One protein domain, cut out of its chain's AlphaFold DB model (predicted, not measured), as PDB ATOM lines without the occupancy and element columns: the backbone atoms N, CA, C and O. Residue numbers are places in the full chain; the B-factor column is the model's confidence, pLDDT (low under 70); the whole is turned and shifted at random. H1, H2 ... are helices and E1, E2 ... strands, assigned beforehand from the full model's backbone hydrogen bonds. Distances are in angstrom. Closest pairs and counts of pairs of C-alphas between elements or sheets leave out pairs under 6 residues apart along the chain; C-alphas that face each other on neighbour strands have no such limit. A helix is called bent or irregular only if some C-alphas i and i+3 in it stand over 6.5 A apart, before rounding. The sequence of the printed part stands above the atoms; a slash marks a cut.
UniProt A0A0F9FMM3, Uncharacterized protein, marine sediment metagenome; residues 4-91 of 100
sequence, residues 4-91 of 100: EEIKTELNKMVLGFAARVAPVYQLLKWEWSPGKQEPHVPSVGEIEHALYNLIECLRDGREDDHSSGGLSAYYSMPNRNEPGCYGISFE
ATOM      1  N   GLU A   4     -19.324 -25.782 -28.694       92.38
ATOM      2  CA  GLU A   4     -18.726 -24.484 -28.358       92.38
ATOM      3  C   GLU A   4     -17.489 -24.629 -27.453       92.38
ATOM      4  O   GLU A   4     -16.488 -23.927 -27.626       92.38
ATOM      5  N   GLU A   5     -17.504 -25.598 -26.533       92.81
ATOM      6  CA  GLU A   5     -16.317 -25.964 -25.747       92.81
ATOM      7  C   GLU A   5     -15.209 -26.543 -26.646       92.81
ATOM      8  O   GLU A   5     -14.048 -26.167 -26.497       92.81
ATOM      9  N   ILE A   6     -15.558 -27.389 -27.623       92.19
ATOM     10  CA  ILE A   6     -14.600 -27.945 -28.593       92.19
ATOM     11  C   ILE A   6     -13.973 -26.829 -29.437       92.19
ATOM     12  O   ILE A   6     -12.749 -26.752 -29.528       92.19
ATOM     13  N   LYS A   7     -14.779 -25.917 -29.997       94.00
ATOM     14  CA  LYS A   7     -14.282 -24.749 -30.748       94.00
ATOM     15  C   LYS A   7     -13.321 -23.904 -29.912       94.00
ATOM     16  O   LYS A   7     -12.287 -23.465 -30.412       94.00
ATOM     17  N   THR A   8     -13.625 -23.719 -28.626       96.00
ATOM     18  CA  THR A   8     -12.756 -22.989 -27.692       96.00
ATOM     19  C   THR A   8     -11.397 -23.669 -27.523       96.00
ATOM     20  O   THR A   8     -10.373 -22.985 -27.539       96.00
ATOM     21  N   GLU A   9     -11.354 -24.997 -27.393       96.06
ATOM     22  CA  GLU A   9     -10.086 -25.731 -27.304       96.06
ATOM     23  C   GLU A   9      -9.313 -25.722 -28.628       96.06
ATOM     24  O   GLU A   9      -8.104 -25.488 -28.621       96.06
ATOM     25  N   LEU A  10      -9.992 -25.891 -29.766       95.44
ATOM     26  CA  LEU A  10      -9.364 -25.827 -31.089       95.44
ATOM     27  C   LEU A  10      -8.720 -24.457 -31.344       95.44
ATOM     28  O   LEU A  10      -7.573 -24.392 -31.783       95.44
ATOM     29  N   ASN A  11      -9.395 -23.363 -30.975       97.19
ATOM     30  CA  ASN A  11      -8.870 -22.003 -31.119       97.19
ATOM     31  C   ASN A  11      -7.542 -21.792 -30.371       97.19
ATOM     32  O   ASN A  11      -6.666 -21.082 -30.861       97.19
ATOM     33  N   LYS A  12      -7.341 -22.447 -29.219       97.94
ATOM     34  CA  LYS A  12      -6.068 -22.380 -28.475       97.94
ATOM     35  C   LYS A  12      -4.912 -23.051 -29.221       97.94
ATOM     36  O   LYS A  12      -3.755 -22.720 -28.972       97.94
ATOM     37  N   MET A  13      -5.204 -24.000 -30.113       96.88
ATOM     38  CA  MET A  13      -4.194 -24.735 -30.877       96.88
ATOM     39  C   MET A  13      -3.737 -23.984 -32.133       96.88
ATOM     40  O   MET A  13      -2.625 -24.237 -32.603       96.88
ATOM     41  N   VAL A  14      -4.556 -23.058 -32.652       97.25
ATOM     42  CA  VAL A  14      -4.367 -22.402 -33.960       97.25
ATOM     43  C   VAL A  14      -2.993 -21.753 -34.091       97.25
ATOM     44  O   VAL A  14      -2.246 -22.112 -34.996       97.25
ATOM     45  N   LEU A  15      -2.615 -20.871 -33.161       96.38
ATOM     46  CA  LEU A  15      -1.346 -20.130 -33.239       96.38
ATOM     47  C   LEU A  15      -0.133 -21.073 -33.310       96.38
ATOM     48  O   LEU A  15       0.736 -20.955 -34.174       96.38
ATOM     49  N   GLY A  16      -0.087 -22.059 -32.409       97.00
ATOM     50  CA  GLY A  16       1.017 -23.015 -32.345       97.00
ATOM     51  C   GLY A  16       1.043 -23.983 -33.529       97.00
ATOM     52  O   GLY A  16       2.103 -24.482 -33.899       97.00
ATOM     53  N   PHE A  17      -0.107 -24.289 -34.120       96.88
ATOM     54  CA  PHE A  17      -0.199 -25.133 -35.306       96.88
ATOM     55  C   PHE A  17       0.209 -24.377 -36.573       96.88
ATOM     56  O   PHE A  17       1.078 -24.853 -37.300       96.88
ATOM     57  N   ALA A  18      -0.317 -23.169 -36.782       96.50
ATOM     58  CA  ALA A  18       0.017 -22.320 -37.922       96.50
ATOM     59  C   ALA A  18       1.526 -22.054 -38.016       96.50
ATOM     60  O   ALA A  18       2.129 -22.245 -39.073       96.50
ATOM     61  N   ALA A  19       2.169 -21.732 -36.888       96.75
ATOM     62  CA  ALA A  19       3.616 -21.534 -36.823       96.75
ATOM     63  C   ALA A  19       4.431 -22.789 -37.197       96.75
ATOM     64  O   ALA A  19       5.544 -22.671 -37.709       96.75
ATOM     65  N   ARG A  20       3.894 -23.993 -36.951       96.81
ATOM     66  CA  ARG A  20       4.550 -25.268 -37.288       96.81
ATOM     67  C   ARG A  20       4.355 -25.673 -38.745       96.81
ATOM     68  O   ARG A  20       5.248 -26.297 -39.308       96.81
ATOM     69  N   VAL A  21       3.218 -25.326 -39.344       94.38
ATOM     70  CA  VAL A  21       2.881 -25.716 -40.720       94.38
ATOM     71  C   VAL A  21       3.379 -24.701 -41.750       94.38
ATOM     72  O   VAL A  21       3.783 -25.101 -42.838       94.38
ATOM     73  N   ALA A  22       3.453 -23.407 -41.421       94.50
ATOM     74  CA  ALA A  22       3.936 -22.382 -42.352       94.50
ATOM     75  C   ALA A  22       5.300 -22.706 -43.012       94.50
ATOM     76  O   ALA A  22       5.424 -22.526 -44.225       94.50
ATOM     77  N   PRO A  23       6.310 -23.252 -42.298       95.62
ATOM     78  CA  PRO A  23       7.561 -23.682 -42.925       95.62
ATOM     79  C   PRO A  23       7.389 -24.769 -43.994       95.62
ATOM     80  O   PRO A  23       8.190 -24.825 -44.923       95.62
ATOM     81  N   VAL A  24       6.361 -25.618 -43.890       93.56
ATOM     82  CA  VAL A  24       6.073 -26.671 -44.875       93.56
ATOM     83  C   VAL A  24       5.571 -26.058 -46.179       93.56
ATOM     84  O   VAL A  24       6.118 -26.370 -47.236       93.56
ATOM     85  N   TYR A  25       4.618 -25.120 -46.112       92.06
ATOM     86  CA  TYR A  25       4.170 -24.365 -47.290       92.06
ATOM     87  C   TYR A  25       5.333 -23.629 -47.966       92.06
ATOM     88  O   TYR A  25       5.486 -23.701 -49.183       92.06
ATOM     89  N   GLN A  26       6.199 -22.981 -47.180       92.31
ATOM     90  CA  GLN A  26       7.385 -22.279 -47.687       92.31
ATOM     91  C   GLN A  26       8.384 -23.221 -48.364       92.31
ATOM     92  O   GLN A  26       8.877 -22.922 -49.451       92.31
ATOM     93  N   LEU A  27       8.670 -24.369 -47.745       93.81
ATOM     94  CA  LEU A  27       9.606 -25.355 -48.279       93.81
ATOM     95  C   LEU A  27       9.129 -25.930 -49.616       93.81
ATOM     96  O   LEU A  27       9.923 -26.069 -50.545       93.81
ATOM     97  N   LEU A  28       7.840 -26.255 -49.706       91.19
ATOM     98  CA  LEU A  28       7.236 -26.839 -50.902       91.19
ATOM     99  C   LEU A  28       6.873 -25.795 -51.959       91.19
ATOM    100  O   LEU A  28       6.549 -26.170 -53.082       91.19
ATOM    101  N   LYS A  29       6.930 -24.501 -51.611       89.62
ATOM    102  CA  LYS A  29       6.305 -23.418 -52.381       89.62
ATOM    103  C   LYS A  29       4.848 -23.749 -52.707       89.62
ATOM    104  O   LYS A  29       4.394 -23.536 -53.825       89.62
ATOM    105  N   TRP A  30       4.146 -24.334 -51.737       89.25
ATOM    106  CA  TRP A  30       2.775 -24.761 -51.942       89.25
ATOM    107  C   TRP A  30       1.865 -23.540 -51.865       89.25
ATOM    108  O   TRP A  30       1.701 -22.928 -50.807       89.25
ATOM    109  N   GLU A  31       1.352 -23.150 -53.024       87.44
ATOM    110  CA  GLU A  31       0.506 -21.979 -53.182       87.44
ATOM    111  C   GLU A  31      -0.965 -22.330 -52.976       87.44
ATOM    112  O   GLU A  31      -1.441 -23.402 -53.353       87.44
ATOM    113  N   TRP A  32      -1.702 -21.382 -52.411       84.38
ATOM    114  CA  TRP A  32      -3.156 -21.433 -52.334       84.38
ATOM    115  C   TRP A  32      -3.752 -20.061 -52.667       84.38
ATOM    116  O   TRP A  32      -3.039 -19.059 -52.753       84.38
ATOM    117  N   SER A  33      -5.067 -20.001 -52.866       76.88
ATOM    118  CA  SER A  33      -5.778 -18.761 -53.211       76.88
ATOM    119  C   SER A  33      -6.861 -18.442 -52.179       76.88
ATOM    120  O   SER A  33      -8.053 -18.633 -52.449       76.88
ATOM    121  N   PRO A  34      -6.490 -17.961 -50.980       68.06
ATOM    122  CA  PRO A  34      -7.456 -17.626 -49.950       68.06
ATOM    123  C   PRO A  34      -8.315 -16.453 -50.435       68.06
ATOM    124  O   PRO A  34      -7.813 -15.446 -50.932       68.06
ATOM    125  N   GLY A  35      -9.640 -16.587 -50.339       64.12
ATOM    126  CA  GLY A  35     -10.565 -15.476 -50.590       64.12
ATOM    127  C   GLY A  35     -10.491 -14.839 -51.986       64.12
ATOM    128  O   GLY A  35     -10.813 -13.660 -52.112       64.12
ATOM    129  N   LYS A  36     -10.117 -15.599 -53.030       63.28
ATOM    130  CA  LYS A  36      -9.956 -15.132 -54.430       63.28
ATOM    131  C   LYS A  36      -8.753 -14.206 -54.677       63.28
ATOM    132  O   LYS A  36      -8.767 -13.442 -55.639       63.28
ATOM    133  N   GLN A  37      -7.732 -14.258 -53.829       70.88
ATOM    134  CA  GLN A  37      -6.447 -13.613 -54.107       70.88
ATOM    135  C   GLN A  37      -5.637 -14.396 -55.152       70.88
ATOM    136  O   GLN A  37      -5.918 -15.571 -55.410       70.88
ATOM    137  N   GLU A  38      -4.632 -13.747 -55.753       83.19
ATOM    138  CA  GLU A  38      -3.648 -14.441 -56.593       83.19
ATOM    139  C   GLU A  38      -2.992 -15.586 -55.802       83.19
ATOM    140  O   GLU A  38      -2.773 -15.423 -54.596       83.19
ATOM    141  N   PRO A  39      -2.701 -16.739 -56.437       86.69
ATOM    142  CA  PRO A  39      -1.988 -17.831 -55.787       86.69
ATOM    143  C   PRO A  39      -0.686 -17.342 -55.154       86.69
ATOM    144  O   PRO A  39       0.112 -16.657 -55.794       86.69
ATOM    145  N   HIS A  40      -0.490 -17.670 -53.884       88.88
ATOM    146  CA  HIS A  40       0.736 -17.366 -53.159       88.88
ATOM    147  C   HIS A  40       0.940 -18.376 -52.034       88.88
ATOM    148  O   HIS A  40       0.011 -19.058 -51.597       88.88
ATOM    149  N   VAL A  41       2.176 -18.461 -51.549       91.00
ATOM    150  CA  VAL A  41       2.490 -19.252 -50.362       91.00
ATOM    151  C   VAL A  41       1.930 -18.531 -49.133       91.00
ATOM    152  O   VAL A  41       2.328 -17.384 -48.905       91.00
ATOM    153  N   PRO A  42       1.064 -19.168 -48.324       91.69
ATOM    154  CA  PRO A  42       0.475 -18.513 -47.167       91.69
ATOM    155  C   PRO A  42       1.501 -17.966 -46.182       91.69
ATOM    156  O   PRO A  42       2.503 -18.609 -45.847       91.69
ATOM    157  N   SER A  43       1.168 -16.816 -45.613       93.31
ATOM    158  CA  SER A  43       1.722 -16.357 -44.348       93.31
ATOM    159  C   SER A  43       1.109 -17.106 -43.157       93.31
ATOM    160  O   SER A  43       0.036 -17.706 -43.240       93.31
ATOM    161  N   VAL A  44       1.772 -17.025 -41.998       95.38
ATOM    162  CA  VAL A  44       1.249 -17.576 -40.734       95.38
ATOM    163  C   VAL A  44      -0.145 -17.015 -40.425       95.38
ATOM    164  O   VAL A  44      -1.043 -17.783 -40.102       95.38
ATOM    165  N   GLY A  45      -0.354 -15.705 -40.593       94.06
ATOM    166  CA  GLY A  45      -1.642 -15.064 -40.308       94.06
ATOM    167  C   GLY A  45      -2.775 -15.528 -41.230       94.06
ATOM    168  O   GLY A  45      -3.921 -15.624 -40.798       94.06
ATOM    169  N   GLU A  46      -2.471 -15.875 -42.482       93.00
ATOM    170  CA  GLU A  46      -3.464 -16.441 -43.404       93.00
ATOM    171  C   GLU A  46      -3.846 -17.871 -43.025       93.00
ATOM    172  O   GLU A  46      -5.022 -18.221 -43.098       93.00
ATOM    173  N   ILE A  47      -2.883 -18.669 -42.551       94.06
ATOM    174  CA  ILE A  47      -3.141 -20.012 -42.011       94.06
ATOM    175  C   ILE A  47      -4.005 -19.922 -40.751       94.06
ATOM    176  O   ILE A  47      -4.982 -20.655 -40.623       94.06
ATOM    177  N   GLU A  48      -3.679 -19.005 -39.839       95.88
ATOM    178  CA  GLU A  48      -4.474 -18.761 -38.632       95.88
ATOM    179  C   GLU A  48      -5.912 -18.385 -38.986       95.88
ATOM    180  O   GLU A  48      -6.854 -19.009 -38.501       95.88
ATOM    181  N   HIS A  49      -6.087 -17.401 -39.871       93.62
ATOM    182  CA  HIS A  49      -7.403 -16.949 -40.302       93.62
ATOM    183  C   HIS A  49      -8.207 -18.069 -40.974       93.62
ATOM    184  O   HIS A  49      -9.390 -18.231 -40.675       93.62
ATOM    185  N   ALA A  50      -7.572 -18.875 -41.830       92.38
ATOM    186  CA  ALA A  50      -8.212 -20.042 -42.425       92.38
ATOM    187  C   ALA A  50      -8.692 -21.021 -41.343       92.38
ATOM    188  O   ALA A  50      -9.867 -21.371 -41.332       92.38
ATOM    189  N   LEU A  51      -7.835 -21.398 -40.389       94.19
ATOM    190  CA  LEU A  51      -8.203 -22.320 -39.308       94.19
ATOM    191  C   LEU A  51      -9.335 -21.780 -38.430       94.19
ATOM    192  O   LEU A  51     -10.245 -22.537 -38.104       94.19
ATOM    193  N   TYR A  52      -9.330 -20.489 -38.084       95.19
ATOM    194  CA  TYR A  52     -10.434 -19.883 -37.335       95.19
ATOM    195  C   TYR A  52     -11.763 -19.990 -38.089       95.19
ATOM    196  O   TYR A  52     -12.767 -20.375 -37.492       95.19
ATOM    197  N   ASN A  53     -11.760 -19.734 -39.401       92.31
ATOM    198  CA  ASN A  53     -12.953 -19.883 -40.234       92.31
ATOM    199  C   ASN A  53     -13.427 -21.345 -40.285       92.31
ATOM    200  O   ASN A  53     -14.618 -21.610 -40.136       92.31
ATOM    201  N   LEU A  54     -12.506 -22.305 -40.436       91.75
ATOM    202  CA  LEU A  54     -12.835 -23.737 -40.435       91.75
ATOM    203  C   LEU A  54     -13.458 -24.174 -39.098       91.75
ATOM    204  O   LEU A  54     -14.480 -24.859 -39.087       91.75
ATOM    205  N   ILE A  55     -12.897 -23.722 -37.972       93.44
ATOM    206  CA  ILE A  55     -13.424 -23.992 -36.627       93.44
ATOM    207  C   ILE A  55     -14.807 -23.356 -36.442       93.44
ATOM    208  O   ILE A  55     -15.715 -23.997 -35.910       93.44
ATOM    209  N   GLU A  56     -15.004 -22.111 -36.888       92.38
ATOM    210  CA  GLU A  56     -16.301 -21.431 -36.816       92.38
ATOM    211  C   GLU A  56     -17.373 -22.189 -37.606       92.38
ATOM    212  O   GLU A  56     -18.518 -22.297 -37.148       92.38
ATOM    213  N   CYS A  57     -17.001 -22.754 -38.757       89.75
ATOM    214  CA  CYS A  57     -17.881 -23.516 -39.634       89.75
ATOM    215  C   CYS A  57     -18.349 -24.852 -39.050       89.75
ATOM    216  O   CYS A  57     -19.419 -25.294 -39.456       89.75
ATOM    217  N   LEU A  58     -17.679 -25.429 -38.045       88.81
ATOM    218  CA  LEU A  58     -18.133 -26.671 -37.403       88.81
ATOM    219  C   LEU A  58     -19.594 -26.554 -36.913       88.81
ATOM    220  O   LEU A  58     -19.984 -25.572 -36.257       88.81
ATOM    221  N   ARG A  59     -20.423 -27.551 -37.251       82.88
ATOM    222  CA  ARG A  59     -21.855 -27.642 -36.903       82.88
ATOM    223  C   ARG A  59     -22.167 -28.958 -36.205       82.88
ATOM    224  O   ARG A  59     -21.575 -29.977 -36.539       82.88
ATOM    225  N   ASP A  60     -23.114 -28.920 -35.268       69.69
ATOM    226  CA  ASP A  60     -23.571 -30.094 -34.517       69.69
ATOM    227  C   ASP A  60     -24.244 -31.121 -35.445       69.69
ATOM    228  O   ASP A  60     -25.059 -30.754 -36.297       69.69
ATOM    229  N   GLY A  61     -23.903 -32.402 -35.294       57.97
ATOM    230  CA  GLY A  61     -24.510 -33.497 -36.059       57.97
ATOM    231  C   GLY A  61     -24.066 -33.639 -37.521       57.97
ATOM    232  O   GLY A  61     -24.767 -34.300 -38.290       57.97
ATOM    233  N   ARG A  62     -22.931 -33.047 -37.917       58.62
ATOM    234  CA  ARG A  62     -22.290 -33.306 -39.215       58.62
ATOM    235  C   ARG A  62     -20.794 -33.554 -39.052       58.62
ATOM    236  O   ARG A  62     -20.090 -32.723 -38.488       58.62
ATOM    237  N   GLU A  63     -20.336 -34.683 -39.583       52.97
ATOM    238  CA  GLU A  63     -18.934 -34.895 -39.954       52.97
ATOM    239  C   GLU A  63     -18.675 -34.069 -41.221       52.97
ATOM    240  O   GLU A  63     -18.695 -34.590 -42.331       52.97
ATOM    241  N   ASP A  64     -18.565 -32.749 -41.075       54.03
ATOM    242  CA  ASP A  64     -18.192 -31.880 -42.189       54.03
ATOM    243  C   ASP A  64     -16.683 -31.614 -42.096       54.03
ATOM    244  O   ASP A  64     -16.230 -30.817 -41.270       54.03
ATOM    245  N   ASP A  65     -15.910 -32.276 -42.960       54.69
ATOM    246  CA  ASP A  65     -14.524 -31.904 -43.230       54.69
ATOM    247  C   ASP A  65     -14.532 -30.583 -44.000       54.69
ATOM    248  O   ASP A  65     -14.721 -30.523 -45.219       54.69
ATOM    249  N   HIS A  66     -14.364 -29.482 -43.276       62.06
ATOM    250  CA  HIS A  66     -14.060 -28.210 -43.905       62.06
ATOM    251  C   HIS A  66     -12.558 -28.189 -44.177       62.06
ATOM    252  O   HIS A  66     -11.760 -28.087 -43.242       62.06
ATOM    253  N   SER A  67     -12.182 -28.308 -45.453       67.06
ATOM    254  CA  SER A  67     -10.791 -28.224 -45.883       67.06
ATOM    255  C   SER A  67     -10.503 -26.949 -46.674       67.06
ATOM    256  O   SER A  67     -11.337 -26.448 -47.433       67.06
ATOM    257  N   SER A  68      -9.308 -26.393 -46.480       74.38
ATOM    258  CA  SER A  68      -8.794 -25.273 -47.273       74.38
ATOM    259  C   SER A  68      -7.284 -25.409 -47.427       74.38
ATOM    260  O   SER A  68      -6.547 -25.238 -46.458       74.38
ATOM    261  N   GLY A  69      -6.846 -25.732 -48.649       79.31
ATOM    262  CA  GLY A  69      -5.455 -25.991 -49.043       79.31
ATOM    263  C   GLY A  69      -4.680 -26.850 -48.049       79.31
ATOM    264  O   GLY A  69      -3.670 -26.412 -47.503       79.31
ATOM    265  N   GLY A  70      -5.193 -28.053 -47.795       87.94
ATOM    266  CA  GLY A  70      -4.588 -29.038 -46.903       87.94
ATOM    267  C   GLY A  70      -4.898 -28.864 -45.416       87.94
ATOM    268  O   GLY A  70      -4.620 -29.776 -44.650       87.94
ATOM    269  N   LEU A  71      -5.478 -27.744 -44.970       91.31
ATOM    270  CA  LEU A  71      -5.880 -27.560 -43.568       91.31
ATOM    271  C   LEU A  71      -7.282 -28.098 -43.331       91.31
ATOM    272  O   LEU A  71      -8.164 -27.821 -44.139       91.31
ATOM    273  N   SER A  72      -7.507 -28.750 -42.192       91.19
ATOM    274  CA  SER A  72      -8.846 -29.119 -41.729       91.19
ATOM    275  C   SER A  72      -9.036 -28.843 -40.235       91.19
ATOM    276  O   SER A  72      -8.070 -28.797 -39.462       91.19
ATOM    277  N   ALA A  73     -10.290 -28.675 -39.823       91.94
ATOM    278  CA  ALA A  73     -10.716 -28.742 -38.430       91.94
ATOM    279  C   ALA A  73     -11.844 -29.770 -38.329       91.94
ATOM    280  O   ALA A  73     -12.763 -29.740 -39.142       91.94
ATOM    281  N   TYR A  74     -11.781 -30.657 -37.338       89.75
ATOM    282  CA  TYR A  74     -12.733 -31.755 -37.197       89.75
ATOM    283  C   TYR A  74     -13.084 -32.014 -35.735       89.75
ATOM    284  O   TYR A  74     -12.325 -31.710 -34.807       89.75
ATOM    285  N   TYR A  75     -14.245 -32.631 -35.533       89.06
ATOM    286  CA  TYR A  75     -14.617 -33.233 -34.264       89.06
ATOM    287  C   TYR A  75     -15.587 -34.396 -34.485       89.06
ATOM    288  O   TYR A  75     -16.370 -34.407 -35.429       89.06
ATOM    289  N   SER A  76     -15.542 -35.358 -33.576       86.12
ATOM    290  CA  SER A  76     -16.458 -36.481 -33.477       86.12
ATOM    291  C   SER A  76     -16.878 -36.625 -32.020       86.12
ATOM    292  O   SER A  76     -16.043 -36.679 -31.110       86.12
ATOM    293  N   MET A  77     -18.187 -36.636 -31.778       84.06
ATOM    294  CA  MET A  77     -18.729 -36.803 -30.435       84.06
ATOM    295  C   MET A  77     -18.586 -38.259 -29.972       84.06
ATOM    296  O   MET A  77     -18.771 -39.177 -30.774       84.06
ATOM    297  N   PRO A  78     -18.320 -38.500 -28.676       82.69
ATOM    298  CA  PRO A  78     -18.273 -39.853 -28.140       82.69
ATOM    299  C   PRO A  78     -19.590 -40.590 -28.387       82.69
ATOM    300  O   PRO A  78     -20.676 -40.066 -28.127       82.69
ATOM    301  N   ASN A  79     -19.484 -41.837 -28.834       83.38
ATOM    302  CA  ASN A  79     -20.611 -42.740 -29.015       83.38
ATOM    303  C   ASN A  79     -20.363 -44.058 -28.252       83.38
ATOM    304  O   ASN A  79     -19.416 -44.182 -27.478       83.38
ATOM    305  N   ARG A  80     -21.248 -45.053 -28.403       84.62
ATOM    306  CA  ARG A  80     -21.135 -46.325 -27.657       84.62
ATOM    307  C   ARG A  80     -19.895 -47.151 -28.014       84.62
ATOM    308  O   ARG A  80     -19.518 -48.011 -27.225       84.62
ATOM    309  N   ASN A  81     -19.307 -46.909 -29.179       86.62
ATOM    310  CA  ASN A  81     -18.205 -47.687 -29.730       86.62
ATOM    311  C   ASN A  81     -16.878 -46.913 -29.699       86.62
ATOM    312  O   ASN A  81     -15.822 -47.539 -29.686       86.62
ATOM    313  N   GLU A  82     -16.922 -45.575 -29.665       83.12
ATOM    314  CA  GLU A  82     -15.749 -44.715 -29.838       83.12
ATOM    315  C   GLU A  82     -15.736 -43.529 -28.857       83.12
ATOM    316  O   GLU A  82     -16.777 -42.908 -28.614       83.12
ATOM    317  N   PRO A  83     -14.563 -43.164 -28.303       80.69
ATOM    318  CA  PRO A  83     -14.432 -42.143 -27.260       80.69
ATOM    319  C   PRO A  83     -14.593 -40.691 -27.747       80.69
ATOM    320  O   PRO A  83     -14.513 -39.775 -26.928       80.69
ATOM    321  N   GLY A  84     -14.844 -40.467 -29.039       85.81
ATOM    322  CA  GLY A  84     -14.850 -39.140 -29.651       85.81
ATOM    323  C   GLY A  84     -13.444 -38.541 -29.759       85.81
ATOM    324  O   GLY A  84     -12.502 -38.959 -29.082       85.81
ATOM    325  N   CYS A  85     -13.284 -37.558 -30.634       90.00
ATOM    326  CA  CYS A  85     -12.021 -36.854 -30.838       90.00
ATOM    327  C   CYS A  85     -12.272 -35.469 -31.434       90.00
ATOM    328  O   CYS A  85     -13.361 -35.169 -31.908       90.00
ATOM    329  N   TYR A  86     -11.268 -34.604 -31.393       91.69
ATOM    330  CA  TYR A  86     -11.280 -33.333 -32.105       91.69
ATOM    331  C   TYR A  86      -9.848 -32.927 -32.414       91.69
ATOM    332  O   TYR A  86      -8.918 -33.307 -31.698       91.69
ATOM    333  N   GLY A  87      -9.671 -32.142 -33.468       93.06
ATOM    334  CA  GLY A  87      -8.354 -31.663 -33.837       93.06
ATOM    335  C   GLY A  87      -8.361 -30.709 -35.015       93.06
ATOM    336  O   GLY A  87      -9.383 -30.440 -35.642       93.06
ATOM    337  N   ILE A  88      -7.166 -30.206 -35.290       94.44
ATOM    338  CA  ILE A  88      -6.806 -29.535 -36.532       94.44
ATOM    339  C   ILE A  88      -5.755 -30.399 -37.225       94.44
ATOM    340  O   ILE A  88      -4.852 -30.918 -36.558       94.44
ATOM    341  N   SER A  89      -5.885 -30.593 -38.533       93.00
ATOM    342  CA  SER A  89      -4.927 -31.370 -39.324       93.00
ATOM    343  C   SER A  89      -4.381 -30.563 -40.493       93.00
ATOM    344  O   SER A  89      -4.919 -29.525 -40.883       93.00
ATOM    345  N   PHE A  90      -3.246 -31.040 -40.996       91.25
ATOM    346  CA  PHE A  90      -2.636 -30.579 -42.225       91.25
ATOM    347  C   PHE A  90      -2.263 -31.810 -43.039       91.25
ATOM    348  O   PHE A  90      -1.544 -32.681 -42.541       91.25
ATOM    349  N   GLU A  91      -2.737 -31.865 -44.272       89.50
ATOM    350  CA  GLU A  91      -2.506 -32.959 -45.200       89.50
ATOM    351  C   GLU A  91      -1.977 -32.397 -46.513       89.50
ATOM    352  O   GLU A  91      -2.471 -31.393 -47.022       89.50
TER     353      GLU A  91
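Overview. This is residues 4 to 91 of the 100 residues of an uncharacterized protein of marine sediment metagenome (UniProt A0A0F9FMM3). A small sheet of three strands has helices over one face and its other face bare: H2 packs beside arm H1a, and arm H1b turns off steeply. The tip of the hairpin E2 and E3, residues 78 to 83, sticks out at one end. The 88 printed residues run H1, H2, E1, E2, E3, a mixed class; the sheet, E1 - E2 - E3, is antiparallel. The whole is compact, with a radius of gyration of the C-alphas of 13.8 A, yet elongated, 44 by 24 by 20 A.

Along the chain. Start at C-alpha 4, (-18.726, -24.484, -28.358), where H1, residues 4 to 28, begins. By its hydrogen bonds it was assigned as one helix, but it is bent: C-alphas 12 and 15 are 7.1 A apart. Its arms are H1a, residues 4 to 12, 12.8 A, and H1b, residues 15 to 28, 20.8 A, itself irregular, with C-alphas 20 and 23 6.6 A apart. Then find H2, residues 44 to 57, 20.1 A; E1, residues 66 to 68; E2, residues 71 to 76, 17.1 A; and E3, residues 85 to 90, 16.0 A, ending at C-alpha 90, (-2.636, -30.579, -42.225).

Arrangement. The strands form a meander, each the antiparallel neighbour of the one before; look for N 68 and O 71, 3.0 A, and N 74 and O 87, 2.9 A. H2 is on the sheet at a height of 8.7 A, and H1a on the same face at 9.6 A: two layers. H2 touches H1a, closest C-alphas Lys 7 and Ile 55, 6.0 A, at a shallow tilt of 7 degrees, opposite ways. It touches H1b at a steep 60 degrees, closest C-alphas Ala 18 and Val 44, 5.7 A. O i to N i+4 pairs are within hydrogen-bond range throughout H2, in 4 of 5 in H1a and 7 of 10 in H1b.

Size, cuts and confidence. The farthest C-alphas, Glu 38 and Arg 80, are 46.5 A apart. The printed part has no cut; H1 to H2 is a long link. The pLDDT is under 70 at residues 34 to 36 and 60 to 67.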